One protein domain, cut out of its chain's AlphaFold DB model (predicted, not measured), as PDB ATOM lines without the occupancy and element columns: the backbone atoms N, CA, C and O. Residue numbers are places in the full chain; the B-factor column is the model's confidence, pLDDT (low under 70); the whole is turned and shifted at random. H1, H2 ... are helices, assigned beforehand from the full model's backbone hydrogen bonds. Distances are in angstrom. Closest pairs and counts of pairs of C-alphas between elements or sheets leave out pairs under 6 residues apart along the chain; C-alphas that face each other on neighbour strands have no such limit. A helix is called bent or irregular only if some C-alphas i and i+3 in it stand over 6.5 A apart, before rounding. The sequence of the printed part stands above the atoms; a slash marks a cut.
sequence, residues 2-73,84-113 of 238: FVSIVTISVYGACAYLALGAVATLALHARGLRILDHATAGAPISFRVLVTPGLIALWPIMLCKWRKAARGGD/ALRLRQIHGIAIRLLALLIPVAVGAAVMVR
ATOM      1  N   PHE A   2     239.354 187.858 103.343       52.78
ATOM      2  CA  PHE A   2     239.478 187.048 104.558       52.78
ATOM      3  C   PHE A   2     238.462 187.400 105.671       52.78
ATOM      4  O   PHE A   2     237.692 186.539 106.089       52.78
ATOM      5  N   VAL A   3     238.382 188.680 106.060       61.50
ATOM      6  CA  VAL A   3     237.404 189.172 107.053       61.50
ATOM      7  C   VAL A   3     235.977 188.783 106.655       61.50
ATOM      8  O   VAL A   3     235.221 188.282 107.474       61.50
ATOM      9  N   SER A   4     235.639 188.893 105.367       69.88
ATOM     10  CA  SER A   4     234.312 188.562 104.848       69.88
ATOM     11  C   SER A   4     233.934 187.092 105.060       69.88
ATOM     12  O   SER A   4     232.789 186.821 105.402       69.88
ATOM     13  N   ILE A   5     234.866 186.144 104.907       75.12
ATOM     14  CA  ILE A   5     234.579 184.709 105.089       75.12
ATOM     15  C   ILE A   5     234.313 184.398 106.563       75.12
ATOM     16  O   ILE A   5     233.312 183.759 106.871       75.12
ATOM     17  N   VAL A   6     235.157 184.896 107.473       72.94
ATOM     18  CA  VAL A   6     234.971 184.701 108.923       72.94
ATOM     19  C   VAL A   6     233.643 185.290 109.372       72.94
ATOM     20  O   VAL A   6     232.860 184.624 110.046       72.94
ATOM     21  N   THR A   7     233.356 186.513 108.936       75.56
ATOM     22  CA  THR A   7     232.099 187.195 109.218       75.56
ATOM     23  C   THR A   7     230.899 186.393 108.699       75.56
ATOM     24  O   THR A   7     229.942 186.194 109.442       75.56
ATOM     25  N   ILE A   8     230.961 185.848 107.478       83.31
ATOM     26  CA  ILE A   8     229.902 184.986 106.924       83.31
ATOM     27  C   ILE A   8     229.750 183.688 107.731       83.31
ATOM     28  O   ILE A   8     228.623 183.295 108.020       83.31
ATOM     29  N   SER A   9     230.843 183.025 108.121       78.69
ATOM     30  CA  SER A   9     230.786 181.788 108.911       78.69
ATOM     31  C   SER A   9     230.201 182.018 110.303       78.69
ATOM     32  O   SER A   9     229.341 181.250 110.733       78.69
ATOM     33  N   VAL A  10     230.614 183.089 110.987       80.31
ATOM     34  CA  VAL A  10     230.072 183.474 112.297       80.31
ATOM     35  C   VAL A  10     228.591 183.818 112.173       80.31
ATOM     36  O   VAL A  10     227.779 183.256 112.906       80.31
ATOM     37  N   TYR A  11     228.199 184.651 111.202       82.44
ATOM     38  CA  TYR A  11     226.787 184.969 110.982       82.44
ATOM     39  C   TYR A  11     225.960 183.745 110.586       82.44
ATOM     40  O   TYR A  11     224.834 183.601 111.055       82.44
ATOM     41  N   GLY A  12     226.513 182.831 109.788       85.00
ATOM     42  CA  GLY A  12     225.872 181.566 109.440       85.00
ATOM     43  C   GLY A  12     225.636 180.679 110.664       85.00
ATOM     44  O   GLY A  12     224.534 180.158 110.840       85.00
ATOM     45  N   ALA A  13     226.631 180.556 111.548       84.75
ATOM     46  CA  ALA A  13     226.503 179.817 112.803       84.75
ATOM     47  C   ALA A  13     225.480 180.469 113.748       84.75
ATOM     48  O   ALA A  13     224.602 179.783 114.274       84.75
ATOM     49  N   CYS A  14     225.526 181.795 113.911       80.69
ATOM     50  CA  CYS A  14     224.549 182.546 114.699       80.69
ATOM     51  C   CYS A  14     223.126 182.386 114.145       80.69
ATOM     52  O   CYS A  14     222.203 182.121 114.912       80.69
ATOM     53  N   ALA A  15     222.942 182.478 112.825       83.88
ATOM     54  CA  ALA A  15     221.651 182.271 112.175       83.88
ATOM     55  C   ALA A  15     221.138 180.836 112.372       83.88
ATOM     56  O   ALA A  15     219.966 180.644 112.697       83.88
ATOM     57  N   TYR A  16     222.007 179.827 112.247       91.81
ATOM     58  CA  TYR A  16     221.655 178.429 112.510       91.81
ATOM     59  C   TYR A  16     221.184 178.216 113.955       91.81
ATOM     60  O   TYR A  16     220.153 177.580 114.174       91.81
ATOM     61  N   LEU A  17     221.901 178.772 114.938       89.94
ATOM     62  CA  LEU A  17     221.534 178.683 116.354       89.94
ATOM     63  C   LEU A  17     220.237 179.438 116.662       89.94
ATOM     64  O   LEU A  17     219.399 178.918 117.394       89.94
ATOM     65  N   ALA A  18     220.034 180.620 116.073       85.94
ATOM     66  CA  ALA A  18     218.805 181.393 116.231       85.94
ATOM     67  C   ALA A  18     217.585 180.633 115.685       85.94
ATOM     68  O   ALA A  18     216.571 180.502 116.374       85.94
ATOM     69  N   LEU A  19     217.697 180.051 114.485       90.00
ATOM     70  CA  LEU A  19     216.656 179.187 113.916       90.00
ATOM     71  C   LEU A  19     216.418 177.945 114.782       90.00
ATOM     72  O   LEU A  19     215.269 177.572 115.024       90.00
ATOM     73  N   GLY A  20     217.488 177.338 115.298       92.00
ATOM     74  CA  GLY A  20     217.401 176.210 116.219       92.00
ATOM     75  C   GLY A  20     216.694 176.551 117.526       92.00
ATOM     76  O   GLY A  20     215.881 175.754 117.997       92.00
ATOM     77  N   ALA A  21     216.917 177.742 118.083       92.19
ATOM     78  CA  ALA A  21     216.221 178.233 119.270       92.19
ATOM     79  C   ALA A  21     214.717 178.415 119.013       92.19
ATOM     80  O   ALA A  21     213.899 177.908 119.784       92.19
ATOM     81  N   VAL A  22     214.338 179.042 117.893       93.69
ATOM     82  CA  VAL A  22     212.928 179.208 117.489       93.69
ATOM     83  C   VAL A  22     212.247 177.853 117.277       93.69
ATOM     84  O   VAL A  22     211.150 177.614 117.786       93.69
ATOM     85  N   ALA A  23     212.905 176.927 116.577       92.56
ATOM     86  CA  ALA A  23     212.387 175.578 116.364       92.56
ATOM     87  C   ALA A  23     212.244 174.806 117.686       92.56
ATOM     88  O   ALA A  23     211.245 174.121 117.902       92.56
ATOM     89  N   THR A  24     213.207 174.950 118.598       94.00
ATOM     90  CA  THR A  24     213.183 174.317 119.922       94.00
ATOM     91  C   THR A  24     212.050 174.855 120.789       94.00
ATOM     92  O   THR A  24     211.384 174.070 121.460       94.00
ATOM     93  N   LEU A  25     211.751 176.156 120.733       93.94
ATOM     94  CA  LEU A  25     210.577 176.738 121.395       93.94
ATOM     95  C   LEU A  25     209.270 176.123 120.873       93.94
ATOM     96  O   LEU A  25     208.422 175.708 121.666       93.94
ATOM     97  N   ALA A  26     209.126 175.982 119.552       92.69
ATOM     98  CA  ALA A  26     207.967 175.319 118.951       92.69
ATOM     99  C   ALA A  26     207.863 173.835 119.366       92.69
ATOM    100  O   ALA A  26     206.771 173.338 119.672       92.69
ATOM    101  N   LEU A  27     208.999 173.131 119.436       93.31
ATOM    102  CA  LEU A  27     209.072 171.752 119.921       93.31
ATOM    103  C   LEU A  27     208.691 171.654 121.406       93.31
ATOM    104  O   LEU A  27     207.884 170.799 121.750       93.31
ATOM    105  N   HIS A  28     209.171 172.538 122.280       93.25
ATOM    106  CA  HIS A  28     208.777 172.554 123.697       93.25
ATOM    107  C   HIS A  28     207.287 172.833 123.892       93.25
ATOM    108  O   HIS A  28     206.654 172.217 124.752       93.25
ATOM    109  N   ALA A  29     206.714 173.730 123.085       92.69
ATOM    110  CA  ALA A  29     205.306 174.095 123.182       92.69
ATOM    111  C   ALA A  29     204.366 172.958 122.749       92.69
ATOM    112  O   ALA A  29     203.314 172.759 123.359       92.69
ATOM    113  N   ARG A  30     204.711 172.225 121.679       89.31
ATOM    114  CA  ARG A  30     203.806 171.233 121.062       89.31
ATOM    115  C   ARG A  30     204.483 169.929 120.648       89.31
ATOM    116  O   ARG A  30     203.885 168.866 120.783       89.31
ATOM    117  N   GLY A  31     205.707 169.996 120.133       82.12
ATOM    118  CA  GLY A  31     206.384 168.855 119.512       82.12
ATOM    119  C   GLY A  31     206.835 167.755 120.473       82.12
ATOM    120  O   GLY A  31     206.700 166.583 120.138       82.12
ATOM    121  N   LEU A  32     207.324 168.091 121.669       87.38
ATOM    122  CA  LEU A  32     207.885 167.109 122.604       87.38
ATOM    123  C   LEU A  32     206.840 166.105 123.087       87.38
ATOM    124  O   LEU A  32     207.111 164.911 123.085       87.38
ATOM    125  N   ARG A  33     205.611 166.562 123.362       87.81
ATOM    126  CA  ARG A  33     204.493 165.677 123.736       87.81
ATOM    127  C   ARG A  33     204.187 164.629 122.660       87.81
ATOM    128  O   ARG A  33     203.825 163.505 122.984       87.81
ATOM    129  N   ILE A  34     204.339 165.007 121.390       86.31
ATOM    130  CA  ILE A  34     204.094 164.131 120.237       86.31
ATOM    131  C   ILE A  34     205.271 163.170 120.025       86.31
ATOM    132  O   ILE A  34     205.067 162.025 119.639       86.31
ATOM    133  N   LEU A  35     206.502 163.638 120.246       85.94
ATOM    134  CA  LEU A  35     207.720 162.872 119.984       85.94
ATOM    135  C   LEU A  35     208.059 161.865 121.083       85.94
ATOM    136  O   LEU A  35     208.606 160.809 120.774       85.94
ATOM    137  N   ASP A  36     207.774 162.199 122.339       83.75
ATOM    138  CA  ASP A  36     208.118 161.378 123.492       83.75
ATOM    139  C   ASP A  36     207.099 161.597 124.616       83.75
ATOM    140  O   ASP A  36     207.069 162.646 125.268       83.75
ATOM    141  N   HIS A  37     206.261 160.591 124.864       80.31
ATOM    142  CA  HIS A  37     205.253 160.651 125.921       80.31
ATOM    143  C   HIS A  37     205.874 160.798 127.319       80.31
ATOM    144  O   HIS A  37     205.262 161.438 128.176       80.31
ATOM    145  N   ALA A  38     207.107 160.325 127.543       79.50
ATOM    146  CA  ALA A  38     207.800 160.489 128.822       79.50
ATOM    147  C   ALA A  38     208.094 161.966 129.139       79.50
ATOM    148  O   ALA A  38     208.193 162.357 130.302       79.50
ATOM    149  N   THR A  39     208.163 162.830 128.119       84.81
ATOM    150  CA  THR A  39     208.396 164.270 128.312       84.81
ATOM    151  C   THR A  39     207.139 165.061 128.680       84.81
ATOM    152  O   THR A  39     207.248 166.209 129.129       84.81
ATOM    153  N   ALA A  40     205.942 164.473 128.553       83.88
ATOM    154  CA  ALA A  40     204.674 165.170 128.784       83.88
ATOM    155  C   ALA A  40     204.512 165.677 130.231       83.88
ATOM    156  O   ALA A  40     203.871 166.711 130.430       83.88
ATOM    157  N   GLY A  41     205.160 165.026 131.204       88.12
ATOM    158  CA  GLY A  41     205.190 165.421 132.620       88.12
ATOM    159  C   GLY A  41     206.564 165.856 133.140       88.12
ATOM    160  O   GLY A  41     206.718 166.058 134.341       88.12
ATOM    161  N   ALA A  42     207.572 165.986 132.273       91.25
ATOM    162  CA  ALA A  42     208.930 166.274 132.727       91.25
ATOM    163  C   ALA A  42     209.042 167.677 133.365       91.25
ATOM    164  O   ALA A  42     208.493 168.639 132.804       91.25
ATOM    165  N   PRO A  43     209.786 167.816 134.483       94.12
ATOM    166  CA  PRO A  43     209.971 169.092 135.171       94.12
ATOM    167  C   PRO A  43     210.696 170.112 134.283       94.12
ATOM    168  O   PRO A  43     211.445 169.756 133.370       94.12
ATOM    169  N   ILE A  44     210.501 171.404 134.564       94.06
ATOM    170  CA  ILE A  44     211.088 172.508 133.779       94.06
ATOM    171  C   ILE A  44     212.621 172.408 133.732       94.06
ATOM    172  O   ILE A  44     213.212 172.636 132.679       94.06
ATOM    173  N   SER A  45     213.262 171.992 134.827       91.19
ATOM    174  CA  SER A  45     214.716 171.789 134.894       91.19
ATOM    175  C   SER A  45     215.224 170.777 133.862       91.19
ATOM    176  O   SER A  45     216.215 171.038 133.183       91.19
ATOM    177  N   PHE A  46     214.508 169.664 133.669       91.06
ATOM    178  CA  PHE A  46     214.839 168.684 132.633       91.06
ATOM    179  C   PHE A  46     214.737 169.308 131.241       91.06
ATOM    180  O   PHE A  46     215.641 169.158 130.426       91.06
ATOM    181  N   ARG A  47     213.676 170.079 130.978       92.88
ATOM    182  CA  ARG A  47     213.485 170.756 129.686       92.88
ATOM    183  C   ARG A  47     214.608 171.740 129.380       92.88
ATOM    184  O   ARG A  47     215.091 171.765 128.249       92.88
ATOM    185  N   VAL A  48     215.054 172.505 130.374       92.56
ATOM    186  CA  VAL A  48     216.214 173.400 130.246       92.56
ATOM    187  C   VAL A  48     217.477 172.593 129.927       92.56
ATOM    188  O   VAL A  48     218.186 172.943 128.987       92.56
ATOM    189  N   LEU A  49     217.701 171.464 130.609       92.62
ATOM    190  CA  LEU A  49     218.872 170.604 130.406       92.62
ATOM    191  C   LEU A  49     218.975 170.038 128.976       92.62
ATOM    192  O   LEU A  49     220.064 170.017 128.409       92.62
ATOM    193  N   VAL A  50     217.864 169.612 128.362       93.06
ATOM    194  CA  VAL A  50     217.865 169.097 126.971       93.06
ATOM    195  C   VAL A  50     217.818 170.186 125.894       93.06
ATOM    196  O   VAL A  50     218.020 169.889 124.714       93.06
ATOM    197  N   THR A  51     217.588 171.451 126.258       94.06
ATOM    198  CA  THR A  51     217.432 172.551 125.290       94.06
ATOM    199  C   THR A  51     218.661 172.769 124.394       94.06
ATOM    200  O   THR A  51     218.464 172.862 123.183       94.06
ATOM    201  N   PRO A  52     219.919 172.769 124.884       89.69
ATOM    202  CA  PRO A  52     221.093 172.922 124.016       89.69
ATOM    203  C   PRO A  52     221.193 171.818 122.955       89.69
ATOM    204  O   PRO A  52     221.508 172.086 121.795       89.69
ATOM    205  N   GLY A  53     220.852 170.579 123.329       93.75
ATOM    206  CA  GLY A  53     220.825 169.443 122.408       93.75
ATOM    207  C   GLY A  53     219.723 169.565 121.353       93.75
ATOM    208  O   GLY A  53     219.961 169.287 120.178       93.75
ATOM    209  N   LEU A  54     218.534 170.033 121.747       94.50
ATOM    210  CA  LEU A  54     217.434 170.322 120.821       94.50
ATOM    211  C   LEU A  54     217.794 171.440 119.836       94.50
ATOM    212  O   LEU A  54     217.515 171.293 118.648       94.50
ATOM    213  N   ILE A  55     218.467 172.499 120.302       93.50
ATOM    214  CA  ILE A  55     218.949 173.595 119.449       93.50
ATOM    215  C   ILE A  55     219.978 173.070 118.450       93.50
ATOM    216  O   ILE A  55     219.863 173.358 117.266       93.50
ATOM    217  N   ALA A  56     220.949 172.264 118.879       90.81
ATOM    218  CA  ALA A  56     221.960 171.718 117.973       90.81
ATOM    219  C   ALA A  56     221.355 170.776 116.912       90.81
ATOM    220  O   ALA A  56     221.773 170.787 115.753       90.81
ATOM    221  N   LEU A  57     220.349 169.983 117.299       93.50
ATOM    222  CA  LEU A  57     219.752 168.916 116.486       93.50
ATOM    223  C   LEU A  57     218.376 169.280 115.901       93.50
ATOM    224  O   LEU A  57     217.624 168.392 115.475       93.50
ATOM    225  N   TRP A  58     218.038 170.568 115.849       94.19
ATOM    226  CA  TRP A  58     216.709 171.040 115.465       94.19
ATOM    227  C   TRP A  58     216.207 170.525 114.101       94.19
ATOM    228  O   TRP A  58     215.029 170.157 114.037       94.19
ATOM    229  N   PRO A  59     217.024 170.385 113.025       91.88
ATOM    230  CA  PRO A  59     216.506 169.942 111.728       91.88
ATOM    231  C   PRO A  59     216.017 168.492 111.782       91.88
ATOM    232  O   PRO A  59     214.990 168.135 111.200       91.88
ATOM    233  N   ILE A  60     216.732 167.647 112.533       92.38
ATOM    234  CA  ILE A  60     216.394 166.233 112.720       92.38
ATOM    235  C   ILE A  60     215.096 166.116 113.520       92.38
ATOM    236  O   ILE A  60     214.207 165.342 113.152       92.38
ATOM    237  N   MET A  61     214.965 166.903 114.588       92.44
ATOM    238  CA  MET A  61     213.770 166.906 115.431       92.44
ATOM    239  C   MET A  61     212.546 167.426 114.681       92.44
ATOM    240  O   MET A  61     211.477 166.823 114.767       92.44
ATOM    241  N   LEU A  62     212.708 168.464 113.858       90.31
ATOM    242  CA  LEU A  62     211.638 168.996 113.018       90.31
ATOM    243  C   LEU A  62     211.172 167.968 111.976       90.31
ATOM    244  O   LEU A  62     209.971 167.784 111.777       90.31
ATOM    245  N   CYS A  63     212.101 167.237 111.354       90.94
ATOM    246  CA  CYS A  63     211.780 166.140 110.442       90.94
ATOM    247  C   CYS A  63     210.992 165.020 111.134       90.94
ATOM    248  O   CYS A  63     210.010 164.526 110.574       90.94
ATOM    249  N   LYS A  64     211.392 164.624 112.349       87.94
ATOM    250  CA  LYS A  64     210.649 163.636 113.148       87.94
ATOM    251  C   LYS A  64     209.255 164.143 113.511       87.94
ATOM    252  O   LYS A  64     208.283 163.418 113.318       87.94
ATOM    253  N   TRP A  65     209.149 165.394 113.954       91.19
ATOM    254  CA  TRP A  65     207.878 165.998 114.344       91.19
ATOM    255  C   TRP A  65     206.904 166.084 113.165       91.19
ATOM    256  O   TRP A  65     205.751 165.688 113.297       91.19
ATOM    257  N   ARG A  66     207.376 166.481 111.974       90.75
ATOM    258  CA  ARG A  66     206.565 166.492 110.743       90.75
ATOM    259  C   ARG A  66     206.070 165.104 110.342       90.75
ATOM    260  O   ARG A  66     204.953 164.989 109.851       90.75
ATOM    261  N   LYS A  67     206.888 164.060 110.514       85.44
ATOM    262  CA  LYS A  67     206.478 162.673 110.232       85.44
ATOM    263  C   LYS A  67     205.411 162.195 111.214       85.44
ATOM    264  O   LYS A  67     204.415 161.634 110.773       85.44
ATOM    265  N   ALA A  68     205.589 162.475 112.504       85.31
ATOM    266  CA  ALA A  68     204.605 162.148 113.531       85.31
ATOM    267  C   ALA A  68     203.278 162.900 113.314       85.31
ATOM    268  O   ALA A  68     202.210 162.303 113.373       85.31
ATOM    269  N   ALA A  69     203.337 164.189 112.959       85.25
ATOM    270  CA  ALA A  69     202.155 165.013 112.700       85.25
ATOM    271  C   ALA A  69     201.337 164.571 111.472       85.25
ATOM    272  O   ALA A  69     200.151 164.866 111.392       85.25
ATOM    273  N   ARG A  70     201.952 163.869 110.512       87.06
ATOM    274  CA  ARG A  70     201.270 163.339 109.319       87.06
ATOM    275  C   ARG A  70     200.547 162.012 109.564       87.06
ATOM    276  O   ARG A  70     200.066 161.425 108.604       87.06
ATOM    277  N   GLY A  71     200.507 161.527 110.807       79.19
ATOM    278  CA  GLY A  71     199.858 160.260 111.135       79.19
ATOM    279  C   GLY A  71     200.533 159.054 110.486       79.19
ATOM    280  O   GLY A  71     199.870 158.056 110.253       79.19
ATOM    281  N   GLY A  72     201.830 159.139 110.156       68.12
ATOM    282  CA  GLY A  72     202.535 158.007 109.561       68.12
ATOM    283  C   GLY A  72     202.422 156.783 110.471       68.12
ATOM    284  O   GLY A  72     202.900 156.832 111.605       68.12
ATOM    285  N   ASP A  73     201.836 155.703 109.946       53.06
ATOM    286  CA  ASP A  73     201.446 154.441 110.609       53.06
ATOM    287  C   ASP A  73     202.565 153.699 111.382       53.06
ATOM    288  O   ASP A  73     202.366 152.619 111.928       53.06
ATOM    289  N   ALA A  84     218.002 147.778 118.559       76.31
ATOM    290  CA  ALA A  84     219.384 148.146 118.887       76.31
ATOM    291  C   ALA A  84     220.224 148.457 117.631       76.31
ATOM    292  O   ALA A  84     221.121 149.302 117.655       76.31
ATOM    293  N   LEU A  85     219.872 147.833 116.504       78.12
ATOM    294  CA  LEU A  85     220.452 148.081 115.190       78.12
ATOM    295  C   LEU A  85     220.278 149.536 114.710       78.12
ATOM    296  O   LEU A  85     221.240 150.141 114.242       78.12
ATOM    297  N   ARG A  86     219.087 150.134 114.870       73.81
ATOM    298  CA  ARG A  86     218.830 151.541 114.510       73.81
ATOM    299  C   ARG A  86     219.615 152.501 115.391       73.81
ATOM    300  O   ARG A  86     220.113 153.502 114.884       73.81
ATOM    301  N   LEU A  87     219.739 152.206 116.684       73.62
ATOM    302  CA  LEU A  87     220.516 153.043 117.596       73.62
ATOM    303  C   LEU A  87     221.998 153.042 117.197       73.62
ATOM    304  O   LEU A  87     222.588 154.109 117.053       73.62
ATOM    305  N   ARG A  88     222.566 151.861 116.911       76.31
ATOM    306  CA  ARG A  88     223.935 151.726 116.385       76.31
ATOM    307  C   ARG A  88     224.118 152.458 115.058       76.31
ATOM    308  O   ARG A  88     225.130 153.123 114.869       76.31
ATOM    309  N   GLN A  89     223.135 152.381 114.164       80.38
ATOM    310  CA  GLN A  89     223.187 153.068 112.875       80.38
ATOM    311  C   GLN A  89     223.193 154.593 113.040       80.38
ATOM    312  O   GLN A  89     224.016 155.269 112.432       80.38
ATOM    313  N   ILE A  90     222.322 155.134 113.895       73.94
ATOM    314  CA  ILE A  90     222.272 156.574 114.182       73.94
ATOM    315  C   ILE A  90     223.571 157.031 114.848       73.94
ATOM    316  O   ILE A  90     224.128 158.049 114.446       73.94
ATOM    317  N   HIS A  91     224.080 156.266 115.815       72.44
ATOM    318  CA  HIS A  91     225.335 156.580 116.492       72.44
ATOM    319  C   HIS A  91     226.518 156.568 115.511       72.44
ATOM    320  O   HIS A  91     227.318 157.499 115.492       72.44
ATOM    321  N   GLY A  92     226.573 155.577 114.616       81.12
ATOM    322  CA  GLY A  92     227.580 155.507 113.558       81.12
ATOM    323  C   GLY A  92     227.507 156.685 112.584       81.12
ATOM    324  O   GLY A  92     228.542 157.221 112.198       81.12
ATOM    325  N   ILE A  93     226.303 157.132 112.215       77.31
ATOM    326  CA  ILE A  93     226.120 158.319 111.367       77.31
ATOM    327  C   ILE A  93     226.582 159.586 112.097       77.31
ATOM    328  O   ILE A  93     227.312 160.384 111.515       77.31
ATOM    329  N   ALA A  94     226.200 159.761 113.365       66.50
ATOM    330  CA  ALA A  94     226.578 160.927 114.159       66.50
ATOM    331  C   ALA A  94     228.101 161.030 114.338       66.50
ATOM    332  O   ALA A  94     228.668 162.093 114.099       66.50
ATOM    333  N   ILE A  95     228.771 159.918 114.669       75.44
ATOM    334  CA  ILE A  95     230.235 159.872 114.794       75.44
ATOM    335  C   ILE A  95     230.905 160.219 113.463       75.44
ATOM    336  O   ILE A  95     231.842 161.010 113.452       75.44
ATOM    337  N   ARG A  96     230.422 159.684 112.332       82.69
ATOM    338  CA  ARG A  96     230.986 159.996 111.006       82.69
ATOM    339  C   ARG A  96     230.840 161.470 110.646       82.69
ATOM    340  O   ARG A  96     231.782 162.057 110.129       82.69
ATOM    341  N   LEU A  97     229.683 162.069 110.932       72.12
ATOM    342  CA  LEU A  97     229.470 163.501 110.713       72.12
ATOM    343  C   LEU A  97     230.394 164.340 111.592       72.12
ATOM    344  O   LEU A  97     231.021 165.263 111.089       72.12
ATOM    345  N   LEU A  98     230.527 164.000 112.875       67.50
ATOM    346  CA  LEU A  98     231.424 164.704 113.788       67.50
ATOM    347  C   LEU A  98     232.891 164.584 113.339       67.50
ATOM    348  O   LEU A  98     233.598 165.586 113.268       67.50
ATOM    349  N   ALA A  99     233.320 163.375 112.970       76.38
ATOM    350  CA  ALA A  99     234.667 163.092 112.483       76.38
ATOM    351  C   ALA A  99     234.992 163.812 111.166       76.38
ATOM    352  O   ALA A  99     236.157 164.084 110.905       76.38
ATOM    353  N   LEU A 100     233.984 164.139 110.350       78.56
ATOM    354  CA  LEU A 100     234.153 164.943 109.140       78.56
ATOM    355  C   LEU A 100     234.129 166.449 109.443       78.56
ATOM    356  O   LEU A 100     234.939 167.202 108.911       78.56
ATOM    357  N   LEU A 101     233.209 166.900 110.299       71.44
ATOM    358  CA  LEU A 101     233.004 168.320 110.582       71.44
ATOM    359  C   LEU A 101     234.120 168.920 111.437       71.44
ATOM    360  O   LEU A 101     234.497 170.061 111.191       71.44
ATOM    361  N   ILE A 102     234.676 168.179 112.406       76.38
ATOM    362  CA  ILE A 102     235.747 168.693 113.274       76.38
ATOM    363  C   ILE A 102     237.002 169.063 112.463       76.38
ATOM    364  O   ILE A 102     237.421 170.215 112.559       76.38
ATOM    365  N   PRO A 103     237.595 168.182 111.630       72.69
ATOM    366  CA  PRO A 103     238.780 168.535 110.848       72.69
ATOM    367  C   PRO A 103     238.519 169.655 109.847       72.69
ATOM    368  O   PRO A 103     239.401 170.472 109.615       72.69
ATOM    369  N   VAL A 104     237.312 169.731 109.277       69.62
ATOM    370  CA  VAL A 104     236.930 170.830 108.378       69.62
ATOM    371  C   VAL A 104     236.842 172.147 109.141       69.62
ATOM    372  O   VAL A 104     237.372 173.147 108.671       69.62
ATOM    373  N   ALA A 105     236.232 172.159 110.326       71.06
ATOM    374  CA  ALA A 105     236.160 173.348 111.168       71.06
ATOM    375  C   ALA A 105     237.550 173.791 111.646       71.06
ATOM    376  O   ALA A 105     237.863 174.976 111.588       71.06
ATOM    377  N   VAL A 106     238.406 172.848 112.054       72.00
ATOM    378  CA  VAL A 106     239.797 173.122 112.445       72.00
ATOM    379  C   VAL A 106     240.611 173.605 111.248       72.00
ATOM    380  O   VAL A 106     241.294 174.613 111.353       72.00
ATOM    381  N   GLY A 107     240.515 172.944 110.095       72.69
ATOM    382  CA  GLY A 107     241.200 173.346 108.868       72.69
ATOM    383  C   GLY A 107     240.751 174.724 108.390       72.69
ATOM    384  O   GLY A 107     241.590 175.550 108.048       72.69
ATOM    385  N   ALA A 108     239.450 175.014 108.456       68.62
ATOM    386  CA  ALA A 108     238.917 176.343 108.203       68.62
ATOM    387  C   ALA A 108     239.479 177.352 109.206       68.62
ATOM    388  O   ALA A 108     239.979 178.378 108.775       68.62
ATOM    389  N   ALA A 109     239.485 177.050 110.508       66.00
ATOM    390  CA  ALA A 109     240.049 177.920 111.540       66.00
ATOM    391  C   ALA A 109     241.556 178.174 111.355       66.00
ATOM    392  O   ALA A 109     242.012 179.293 111.561       66.00
ATOM    393  N   VAL A 110     242.327 177.168 110.930       67.88
ATOM    394  CA  VAL A 110     243.768 177.284 110.650       67.88
ATOM    395  C   VAL A 110     244.020 178.092 109.382       67.88
ATOM    396  O   VAL A 110     244.850 178.988 109.411       67.88
ATOM    397  N   MET A 111     243.280 177.838 108.298       66.00
ATOM    398  CA  MET A 111     243.339 178.640 107.064       66.00
ATOM    399  C   MET A 111     242.865 180.078 107.290       66.00
ATOM    400  O   MET A 111     243.259 180.995 106.574       66.00
ATOM    401  N   VAL A 112     241.998 180.260 108.286       60.47
ATOM    402  CA  VAL A 112     241.503 181.551 108.745       60.47
ATOM    403  C   VAL A 112     242.498 182.241 109.669       60.47
ATOM    404  O   VAL A 112     242.501 183.461 109.762       60.47
ATOM    405  N   ARG A 113     243.386 181.521 110.351       56.94
ATOM    406  CA  ARG A 113     244.479 182.184 111.049       56.94
ATOM    407  C   ARG A 113     245.324 182.812 109.947       56.94
ATOM    408  O   ARG A 113     245.910 182.083 109.148       56.94
TER     409      ARG A 113
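What this domain is: This is residues 2 to 73 and 84 to 113 of the 238 residues of an uncharacterized protein of Candidatus Hydrogenedentes bacterium (UniProt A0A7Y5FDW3). Two long helices, H1 and H5, make a loose, open V, coming near each other where H1 begins and H5 ends, while H3 and H4 pack on the later part of H1 and short H2 sits by its kinked end. Residues 84 to 107 of H5 stick out free. The printed part has 102 residues, with five named helices in the order H1 to H5 and no named strand: all helix. It is loose, with a radius of gyration of the C-alphas of 16.9 A, and spans 48 by 31 by 28 A.

Where its parts are: Find C-alpha 2 at (239.478, 187.048, 104.558); from there H1 runs to residue 35, 42.8 A on, with a kink of 66 degrees near residue 27. H2 is residues 37 to 41, 8.2 A; H3 residues 44 to 56, 19.2 A; H4 residues 58 to 69, 16.0 A. H1, H2 and H3 are irregular: C-alphas 29 and 32 are 7.5 A apart, 38 and 41 6.7 A, only just, and 49 and 52 7.2 A. H5, residues 84 to 112, runs 41.3 A to C-alpha 112 at (241.503, 181.551, 108.745).

How they stand to each other: Begin at the hub, H1. Its residues 17 to 28 touch H3, closest at the C-alphas of Gly 20 and Ile 55, 4.4 A, a steep tilt of 44 degrees, opposite ways. Its residues 20 to 35 touch H4, closest at C-alphas Gly 20 and Trp 58, 5.3 A, a shallow tilt of 31 degrees, the same way. H2 touches H1 only at the corner, C-alphas Arg 33 and Ala 40 being closest at 5.1 A. H5 is close to H1 but not clearly touching, C-alphas Phe 2 and Val 112 being closest at 7.2 A. Every O i to N i+4 pair is within hydrogen-bond range in H4; in H1 27 of 30, H3 7 of 9, H5 24 of 25, and H2 0 of 1, with 1 of 2 O i to N i+3 pairs.

The domain as a whole: The C-alphas farthest apart, Asp 73 and Arg 113, are 51.2 A apart. Residues 74 to 83 are not printed, and C-alphas 73 and 84 are 20.7 A apart across the cut. The links H1 to H2, H2 to H3 and H3 to H4 are tight. Look for pLDDT under 70 at residues 2 to 4, 72 to 73, 94, 98, 104 and 108 to 113.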